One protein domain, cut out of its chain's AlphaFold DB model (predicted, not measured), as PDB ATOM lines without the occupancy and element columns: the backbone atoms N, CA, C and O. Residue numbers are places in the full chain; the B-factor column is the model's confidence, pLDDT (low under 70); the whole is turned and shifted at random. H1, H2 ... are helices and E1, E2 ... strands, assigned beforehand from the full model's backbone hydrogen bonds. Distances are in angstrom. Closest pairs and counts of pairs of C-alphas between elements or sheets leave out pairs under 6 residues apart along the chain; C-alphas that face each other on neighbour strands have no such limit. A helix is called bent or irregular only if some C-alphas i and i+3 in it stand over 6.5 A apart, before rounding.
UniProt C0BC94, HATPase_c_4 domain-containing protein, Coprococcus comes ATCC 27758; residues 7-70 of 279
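AT A GLANCE: This is residues 7 to 70 of the 279 residues of the protein "HATPase_c_4 domain-containing protein" of Coprococcus comes ATCC 27758 (UniProt C0BC94). Three helices, H1, H2 and H3, stand in a loose triangle; the small hairpin of E1 and E2 extends on the side of H2 and H3, with the turn at residues 44 to 49 sticking out. After H3 the chain folds back into H4, the helix farthest from the middle. The 64 printed residues hold four named helices and two named strands in the order H1, H2, E1, E2, H3, H4, a mostly helix make-up with one antiparallel sheet, E1 - E2. The whole is loose, with a radius of gyration of the C-alphas of 13.5 A, and flat, spanning 38 by 28 by 15 A.

IN THESE COORDINATES: Find C-alpha 7 at (42.105, -2.717, -21.563); from there H1 runs 20.0 A to residue 19. It is irregular, but only just: C-alphas 7 and 10 are 6.8 A apart. Next come H2, residues 31 to 37, 10.0 A; E1, residues 41 to 43, 7.3 A; E2, residues 50 to 52, 7.4 A; and H3, residues 54 to 60, 9.9 A. H4, residues 63 to 69, covers 10.1 A and ends at C-alpha 69, (40.478, 2.650, -1.421).

HOW THE PARTS SIT: H1 is close to but not clearly touching H2, with the closest C-alphas, Leu 9 and Asp 31, 7.4 A apart, and likewise H3, with Leu 8 and Leu 60 7.6 A apart. The closest C-alphas of H2 and E1, Leu 35 and Tyr 41, are 5.7 A apart. In the hairpin E1 and E2, look at N 42 and O 51, 3.1 A apart and within hydrogen-bond range. H3 and H4 only just touch, only at the corner, with 3 pairs of C-alphas within 8 A, the closest being Ile 57 and Ile 66 at 6.3 A. H1 and H4 are apart. In H2, H3 and H4 every O i to N i+4 pair is within hydrogen-bond range; in H1, 8 of 9 are.

THE WHOLE: The C-alphas farthest apart, Gly 21 and Thr 47, are 40.0 A apart. The printed part has no cut, and the link from H1 to H2 is long. No printed residue has a pLDDT under 70.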
ATOM      1  N   ASP A   7      42.835  -1.983 -20.529       94.88
ATOM      2  CA  ASP A   7      42.105  -2.717 -21.563       94.88
ATOM      3  C   ASP A   7      40.753  -2.075 -21.932       94.88
ATOM      4  O   ASP A   7      40.231  -2.317 -23.020       94.88
ATOM      5  N   LEU A   8      40.209  -1.200 -21.076       93.62
ATOM      6  CA  LEU A   8      38.991  -0.433 -21.354       93.62
ATOM      7  C   LEU A   8      39.238   0.799 -22.245       93.62
ATOM      8  O   LEU A   8      38.297   1.296 -22.875       93.62
ATOM      9  N   LEU A   9      40.479   1.298 -22.332       94.44
ATOM     10  CA  LEU A   9      40.808   2.532 -23.057       94.44
ATOM     11  C   LEU A   9      40.465   2.484 -24.554       94.44
ATOM     12  O   LEU A   9      39.881   3.456 -25.038       94.44
ATOM     13  N   PRO A  10      40.716   1.392 -25.305       94.31
ATOM     14  CA  PRO A  10      40.307   1.311 -26.708       94.31
ATOM     15  C   PRO A  10      38.804   1.553 -26.910       94.31
ATOM     16  O   PRO A  10      38.407   2.329 -27.779       94.31
ATOM     17  N   LYS A  11      37.958   0.959 -26.057       90.56
ATOM     18  CA  LYS A  11      36.501   1.159 -26.096       90.56
ATOM     19  C   LYS A  11      36.130   2.606 -25.760       90.56
ATOM     20  O   LYS A  11      35.322   3.207 -26.464       90.56
ATOM     21  N   ILE A  12      36.751   3.176 -24.728       92.19
ATOM     22  CA  ILE A  12      36.555   4.573 -24.304       92.19
ATOM     23  C   ILE A  12      36.884   5.555 -25.434       92.19
ATOM     24  O   ILE A  12      36.119   6.487 -25.676       92.19
ATOM     25  N   ARG A  13      37.982   5.331 -26.167       93.12
ATOM     26  CA  ARG A  13      38.388   6.174 -27.302       93.12
ATOM     27  C   ARG A  13      37.339   6.164 -28.415       93.12
ATOM     28  O   ARG A  13      36.942   7.231 -28.878       93.12
ATOM     29  N   ILE A  14      36.842   4.979 -28.787       89.00
ATOM     30  CA  ILE A  14      35.773   4.822 -29.792       89.00
ATOM     31  C   ILE A  14      34.511   5.568 -29.355       89.00
ATOM     32  O   ILE A  14      33.890   6.278 -30.142       89.00
ATOM     33  N   MET A  15      34.129   5.435 -28.087       85.38
ATOM     34  CA  MET A  15      32.946   6.109 -27.562       85.38
ATOM     35  C   MET A  15      33.076   7.631 -27.591       85.38
ATOM     36  O   MET A  15      32.151   8.307 -28.036       85.38
ATOM     37  N   ALA A  16      34.230   8.163 -27.178       87.00
ATOM     38  CA  ALA A  16      34.493   9.596 -27.226       87.00
ATOM     39  C   ALA A  16      34.468  10.137 -28.661       87.00
ATOM     40  O   ALA A  16      33.872  11.178 -28.934       87.00
ATOM     41  N   GLN A  17      35.055   9.393 -29.602       87.75
ATOM     42  CA  GLN A  17      35.023   9.728 -31.021       87.75
ATOM     43  C   GLN A  17      33.594   9.773 -31.576       87.75
ATOM     44  O   GLN A  17      33.222  10.735 -32.252       87.75
ATOM     45  N   ASN A  18      32.792   8.750 -31.275       82.88
ATOM     46  CA  ASN A  18      31.405   8.663 -31.724       82.88
ATOM     47  C   ASN A  18      30.559   9.800 -31.145       82.88
ATOM     48  O   ASN A  18      29.761  10.398 -31.863       82.88
ATOM     49  N   HIS A  19      30.751  10.123 -29.864       82.12
ATOM     50  CA  HIS A  19      30.027  11.209 -29.216       82.12
ATOM     51  C   HIS A  19      30.378  12.581 -29.809       82.12
ATOM     52  O   HIS A  19      29.488  13.395 -30.043       82.12
ATOM     53  N   ALA A  20      31.654  12.814 -30.125       82.81
ATOM     54  CA  ALA A  20      32.130  14.061 -30.720       82.81
ATOM     55  C   ALA A  20      31.763  14.242 -32.208       82.81
ATOM     56  O   ALA A  20      32.127  15.249 -32.811       82.81
ATOM     57  N   GLY A  21      31.065  13.283 -32.828       80.31
ATOM     58  CA  GLY A  21      30.700  13.358 -34.245       80.31
ATOM     59  C   GLY A  21      31.854  13.047 -35.207       80.31
ATOM     60  O   GLY A  21      31.804  13.455 -36.364       80.31
ATOM     61  N   GLY A  22      32.880  12.317 -34.751       80.75
ATOM     62  CA  GLY A  22      33.878  11.688 -35.623       80.75
ATOM     63  C   GLY A  22      35.342  11.987 -35.299       80.75
ATOM     64  O   GLY A  22      36.196  11.150 -35.591       80.75
ATOM     65  N   GLN A  23      35.667  13.118 -34.673       84.81
ATOM     66  CA  GLN A  23      37.038  13.429 -34.248       84.81
ATOM     67  C   GLN A  23      37.071  13.802 -32.769       84.81
ATOM     68  O   GLN A  23      36.350  14.691 -32.330       84.81
ATOM     69  N   HIS A  24      37.935  13.130 -32.009       91.06
ATOM     70  CA  HIS A  24      38.174  13.426 -30.600       91.06
ATOM     71  C   HIS A  24      39.685  13.379 -30.319       91.06
ATOM     72  O   HIS A  24      40.332  12.449 -30.795       91.06
ATOM     73  N   PRO A  25      40.267  14.304 -29.529       91.31
ATOM     74  CA  PRO A  25      41.715  14.337 -29.266       91.31
ATOM     75  C   PRO A  25      42.289  13.023 -28.715       91.31
ATOM     76  O   PRO A  25      43.420  12.645 -29.001       91.31
ATOM     77  N   TRP A  26      41.477  12.280 -27.962       93.62
ATOM     78  CA  TRP A  26      41.836  10.959 -27.444       93.62
ATOM     79  C   TRP A  26      42.023   9.877 -28.514       93.62
ATOM     80  O   TRP A  26      42.361   8.766 -28.152       93.62
ATOM     81  N   THR A  27      41.795  10.091 -29.808       90.88
ATOM     82  CA  THR A  27      42.112   9.040 -30.796       90.88
ATOM     83  C   THR A  27      43.601   8.987 -31.128       90.88
ATOM     84  O   THR A  27      44.099   7.927 -31.490       90.88
ATOM     85  N   THR A  28      44.312  10.108 -30.978       91.75
ATOM     86  CA  THR A  28      45.725  10.250 -31.363       91.75
ATOM     87  C   THR A  28      46.691  10.252 -30.183       91.75
ATOM     88  O   THR A  28      47.882  10.062 -30.391       91.75
ATOM     89  N   MET A  29      46.194  10.494 -28.968       94.81
ATOM     90  CA  MET A  29      46.997  10.511 -27.739       94.81
ATOM     91  C   MET A  29      47.458   9.110 -27.338       94.81
ATOM     92  O   MET A  29      46.718   8.145 -27.543       94.81
ATOM     93  N   ASP A  30      48.601   8.990 -26.668       95.19
ATOM     94  CA  ASP A  30      48.935   7.752 -25.954       95.19
ATOM     95  C   ASP A  30      48.035   7.550 -24.707       95.19
ATOM     96  O   ASP A  30      47.142   8.355 -24.412       95.19
ATOM     97  N   ASP A  31      48.161   6.417 -24.013       94.88
ATOM     98  CA  ASP A  31      47.326   6.116 -22.836       94.88
ATOM     99  C   ASP A  31      47.580   7.086 -21.674       94.88
ATOM    100  O   ASP A  31      46.638   7.521 -21.011       94.88
ATOM    101  N   GLN A  32      48.829   7.490 -21.451       93.38
ATOM    102  CA  GLN A  32      49.188   8.391 -20.361       93.38
ATOM    103  C   GLN A  32      48.730   9.827 -20.651       93.38
ATOM    104  O   GLN A  32      48.232  10.512 -19.757       93.38
ATOM    105  N   GLU A  33      48.860  10.287 -21.892       93.69
ATOM    106  CA  GLU A  33      48.357  11.571 -22.382       93.69
ATOM    107  C   GLU A  33      46.834  11.659 -22.275       93.69
ATOM    108  O   GLU A  33      46.300  12.677 -21.825       93.69
ATOM    109  N   LEU A  34      46.121  10.577 -22.611       94.25
ATOM    110  CA  LEU A  34      44.677  10.492 -22.401       94.25
ATOM    111  C   LEU A  34      44.345  10.670 -20.917       94.25
ATOM    112  O   LEU A  34      43.544  11.538 -20.574       94.25
ATOM    113  N   LEU A  35      44.982   9.901 -20.032       93.19
ATOM    114  CA  LEU A  35      44.715   9.954 -18.590       93.19
ATOM    115  C   LEU A  35      45.049  11.330 -17.990       93.19
ATOM    116  O   LEU A  35      44.298  11.832 -17.151       93.19
ATOM    117  N   LYS A  36      46.121  11.985 -18.451       92.56
ATOM    118  CA  LYS A  36      46.468  13.364 -18.068       92.56
ATOM    119  C   LYS A  36      45.447  14.378 -18.581       92.56
ATOM    120  O   LYS A  36      44.956  15.189 -17.801       92.56
ATOM    121  N   SER A  37      45.089  14.324 -19.865       92.31
ATOM    122  CA  SER A  37      44.117  15.254 -20.466       92.31
ATOM    123  C   SER A  37      42.714  15.107 -19.867       92.31
ATOM    124  O   SER A  37      41.976  16.083 -19.769       92.31
ATOM    125  N   ALA A  38      42.366  13.903 -19.404       89.94
ATOM    126  CA  ALA A  38      41.143  13.616 -18.665       89.94
ATOM    127  C   ALA A  38      41.185  14.073 -17.190       89.94
ATOM    128  O   ALA A  38      40.183  13.950 -16.485       89.94
ATOM    129  N   GLY A  39      42.328  14.576 -16.707       90.06
ATOM    130  CA  GLY A  39      42.526  14.993 -15.318       90.06
ATOM    131  C   GLY A  39      42.592  13.831 -14.324       90.06
ATOM    132  O   GLY A  39      42.340  14.031 -13.139       90.06
ATOM    133  N   LEU A  40      42.889  12.612 -14.783       92.12
ATOM    134  CA  LEU A  40      42.966  11.398 -13.959       92.12
ATOM    135  C   LEU A  40      44.371  11.158 -13.393       92.12
ATOM    136  O   LEU A  40      44.522  10.513 -12.357       92.12
ATOM    137  N   TYR A  41      45.388  11.702 -14.055       91.44
ATOM    138  CA  TYR A  41      46.774  11.686 -13.604       91.44
ATOM    139  C   TYR A  41      47.288  13.114 -13.460       91.44
ATOM    140  O   TYR A  41      47.108  13.935 -14.363       91.44
ATOM    141  N   GLY A  42      47.954  13.404 -12.349       87.31
ATOM    142  CA  GLY A  42      48.482  14.731 -12.078       87.31
ATOM    143  C   GLY A  42      49.628  14.707 -11.082       87.31
ATOM    144  O   GLY A  42      50.018  13.654 -10.579       87.31
ATOM    145  N   ARG A  43      50.155  15.899 -10.817       87.12
ATOM    146  CA  ARG A  43      51.191  16.140  -9.820       87.12
ATOM    147  C   ARG A  43      50.620  16.992  -8.703       87.12
ATOM    148  O   ARG A  43      50.046  18.046  -8.980       87.12
ATOM    149  N   ASP A  44      50.796  16.556  -7.468       80.12
ATOM    150  CA  ASP A  44      50.554  17.402  -6.312       80.12
ATOM    151  C   ASP A  44      51.634  18.495  -6.277       80.12
ATOM    152  O   ASP A  44      52.834  18.223  -6.292       80.12
ATOM    153  N   ILE A  45      51.202  19.755  -6.292       79.12
ATOM    154  CA  ILE A  45      52.092  20.921  -6.376       79.12
ATOM    155  C   ILE A  45      52.843  21.136  -5.052       79.12
ATOM    156  O   ILE A  45      53.936  21.700  -5.047       79.12
ATOM    157  N   VAL A  46      52.266  20.688  -3.936       78.38
ATOM    158  CA  VAL A  46      52.806  20.858  -2.585       78.38
ATOM    159  C   VAL A  46      53.792  19.744  -2.262       78.38
ATOM    160  O   VAL A  46      54.901  20.025  -1.815       78.38
ATOM    161  N   THR A  47      53.408  18.485  -2.489       83.25
ATOM    162  CA  THR A  47      54.265  17.331  -2.165       83.25
ATOM    163  C   THR A  47      55.225  16.978  -3.299       83.25
ATOM    164  O   THR A  47      56.250  16.340  -3.078       83.25
ATOM    165  N   GLY A  48      54.925  17.416  -4.525       84.56
ATOM    166  CA  GLY A  48      55.686  17.086  -5.721       84.56
ATOM    167  C   GLY A  48      55.434  15.672  -6.243       84.56
ATOM    168  O   GLY A  48      56.031  15.324  -7.264       84.56
ATOM    169  N   GLU A  49      54.578  14.889  -5.586       84.50
ATOM    170  CA  GLU A  49      54.260  13.509  -5.950       84.50
ATOM    171  C   GLU A  49      53.369  13.457  -7.193       84.50
ATOM    172  O   GLU A  49      52.439  14.248  -7.353       84.50
ATOM    173  N   GLU A  50      53.651  12.512  -8.089       88.81
ATOM    174  CA  GLU A  50      52.851  12.271  -9.288       88.81
ATOM    175  C   GLU A  50      52.070  10.970  -9.148       88.81
ATOM    176  O   GLU A  50      52.613   9.944  -8.733       88.81
ATOM    177  N   GLY A  51      50.794  10.988  -9.526       89.75
ATOM    178  CA  GLY A  51      49.955   9.816  -9.352       89.75
ATOM    179  C   GLY A  51      48.567   9.923  -9.958       89.75
ATOM    180  O   GLY A  51      48.126  10.962 -10.457       89.75
ATOM    181  N   PHE A  52      47.880   8.787  -9.905       91.25
ATOM    182  CA  PHE A  52      46.474   8.671 -10.249       91.25
ATOM    183  C   PHE A  52      45.620   9.134  -9.074       91.25
ATOM    184  O   PHE A  52      45.853   8.743  -7.933       91.25
ATOM    185  N   ASN A  53      44.616   9.958  -9.353       90.25
ATOM    186  CA  ASN A  53      43.687  10.397  -8.319       90.25
ATOM    187  C   ASN A  53      42.567   9.371  -8.089       90.25
ATOM    188  O   ASN A  53      42.397   8.408  -8.837       90.25
ATOM    189  N   LEU A  54      41.745   9.615  -7.066       89.38
ATOM    190  CA  LEU A  54      40.605   8.756  -6.752       89.38
ATOM    191  C   LEU A  54      39.658   8.569  -7.948       89.38
ATOM    192  O   LEU A  54      39.120   7.485  -8.124       89.38
ATOM    193  N   ALA A  55      39.468   9.582  -8.803       89.06
ATOM    194  CA  ALA A  55      38.607   9.441  -9.979       89.06
ATOM    195  C   ALA A  55      39.160   8.405 -10.968       89.06
ATOM    196  O   ALA A  55      38.383   7.622 -11.507       89.06
ATOM    197  N   ALA A  56      40.480   8.353 -11.160       93.06
ATOM    198  CA  ALA A  56      41.128   7.344 -11.994       93.06
ATOM    199  C   ALA A  56      40.876   5.928 -11.462       93.06
ATOM    200  O   ALA A  56      40.509   5.038 -12.227       93.06
ATOM    201  N   ILE A  57      41.008   5.748 -10.145       93.94
ATOM    202  CA  ILE A  57      40.762   4.466  -9.473       93.94
ATOM    203  C   ILE A  57      39.279   4.089  -9.576       93.94
ATOM    204  O   ILE A  57      38.955   2.964  -9.922       93.94
ATOM    205  N   MET A  58      38.357   5.028  -9.364       93.94
ATOM    206  CA  MET A  58      36.924   4.742  -9.472       93.94
ATOM    207  C   MET A  58      36.484   4.442 -10.914       93.94
ATOM    208  O   MET A  58      35.601   3.615 -11.121       93.94
ATOM    209  N   LEU A  59      37.062   5.102 -11.924       93.88
ATOM    210  CA  LEU A  59      36.695   4.920 -13.336       93.88
ATOM    211  C   LEU A  59      37.347   3.694 -13.979       93.88
ATOM    212  O   LEU A  59      36.713   3.049 -14.807       93.88
ATOM    213  N   LEU A  60      38.602   3.403 -13.635       95.94
ATOM    214  CA  LEU A  60      39.434   2.417 -14.326       95.94
ATOM    215  C   LEU A  60      40.144   1.450 -13.375       95.94
ATOM    216  O   LEU A  60      40.894   0.615 -13.849       95.94
ATOM    217  N   GLY A  61      39.977   1.541 -12.060       95.75
ATOM    218  CA  GLY A  61      40.641   0.639 -11.118       95.75
ATOM    219  C   GLY A  61      40.180  -0.809 -11.258       95.75
ATOM    220  O   GLY A  61      39.043  -1.090 -11.645       95.75
ATOM    221  N   LYS A  62      41.074  -1.741 -10.928       96.38
ATOM    222  CA  LYS A  62      40.694  -3.132 -10.669       96.38
ATOM    223  C   LYS A  62      39.849  -3.228  -9.393       96.38
ATOM    224  O   LYS A  62      39.937  -2.372  -8.512       96.38
ATOM    225  N   ASP A  63      39.038  -4.276  -9.297       96.00
ATOM    226  CA  ASP A  63      38.063  -4.441  -8.211       96.00
ATOM    227  C   ASP A  63      38.718  -4.478  -6.820       96.00
ATOM    228  O   ASP A  63      38.204  -3.887  -5.874       96.00
ATOM    229  N   ASP A  64      39.874  -5.129  -6.696       95.25
ATOM    230  CA  ASP A  64      40.665  -5.193  -5.465       95.25
ATOM    231  C   ASP A  64      41.220  -3.820  -5.061       95.25
ATOM    232  O   ASP A  64      41.163  -3.438  -3.892       95.25
ATOM    233  N   VAL A  65      41.689  -3.035  -6.031       95.25
ATOM    234  CA  VAL A  65      42.190  -1.670  -5.810       95.25
ATOM    235  C   VAL A  65      41.060  -0.746  -5.353       95.25
ATOM    236  O   VAL A  65      41.224   0.001  -4.387       95.25
ATOM    237  N   ILE A  66      39.895  -0.820  -6.001       94.50
ATOM    238  CA  ILE A  66      38.707  -0.049  -5.605       94.50
ATOM    239  C   ILE A  66      38.263  -0.445  -4.198       94.50
ATOM    240  O   ILE A  66      38.010   0.436  -3.380       94.50
ATOM    241  N   LEU A  67      38.217  -1.744  -3.890       92.50
ATOM    242  CA  LEU A  67      37.841  -2.237  -2.566       92.50
ATOM    243  C   LEU A  67      38.781  -1.718  -1.471       92.50
ATOM    244  O   LEU A  67      38.315  -1.381  -0.386       92.50
ATOM    245  N   ASN A  68      40.081  -1.620  -1.752       93.06
ATOM    246  CA  ASN A  68      41.066  -1.112  -0.795       93.06
ATOM    247  C   ASN A  68      40.903   0.390  -0.518       93.06
ATOM    248  O   ASN A  68      41.073   0.829   0.618       93.06
ATOM    249  N   VAL A  69      40.578   1.184  -1.541       89.38
ATOM    250  CA  VAL A  69      40.478   2.650  -1.421       89.38
ATOM    251  C   VAL A  69      39.087   3.103  -0.973       89.38
ATOM    252  O   VAL A  69      38.957   4.070  -0.225       89.38
ATOM    253  N   ALA A  70      38.040   2.402  -1.405       89.00
ATOM    254  CA  ALA A  70      36.648   2.699  -1.091       89.00
ATOM    255  C   ALA A  70      35.878   1.420  -0.695       89.00
ATOM    256  O   ALA A  70      35.006   0.969  -1.438       89.00
TER     257      ALA A  70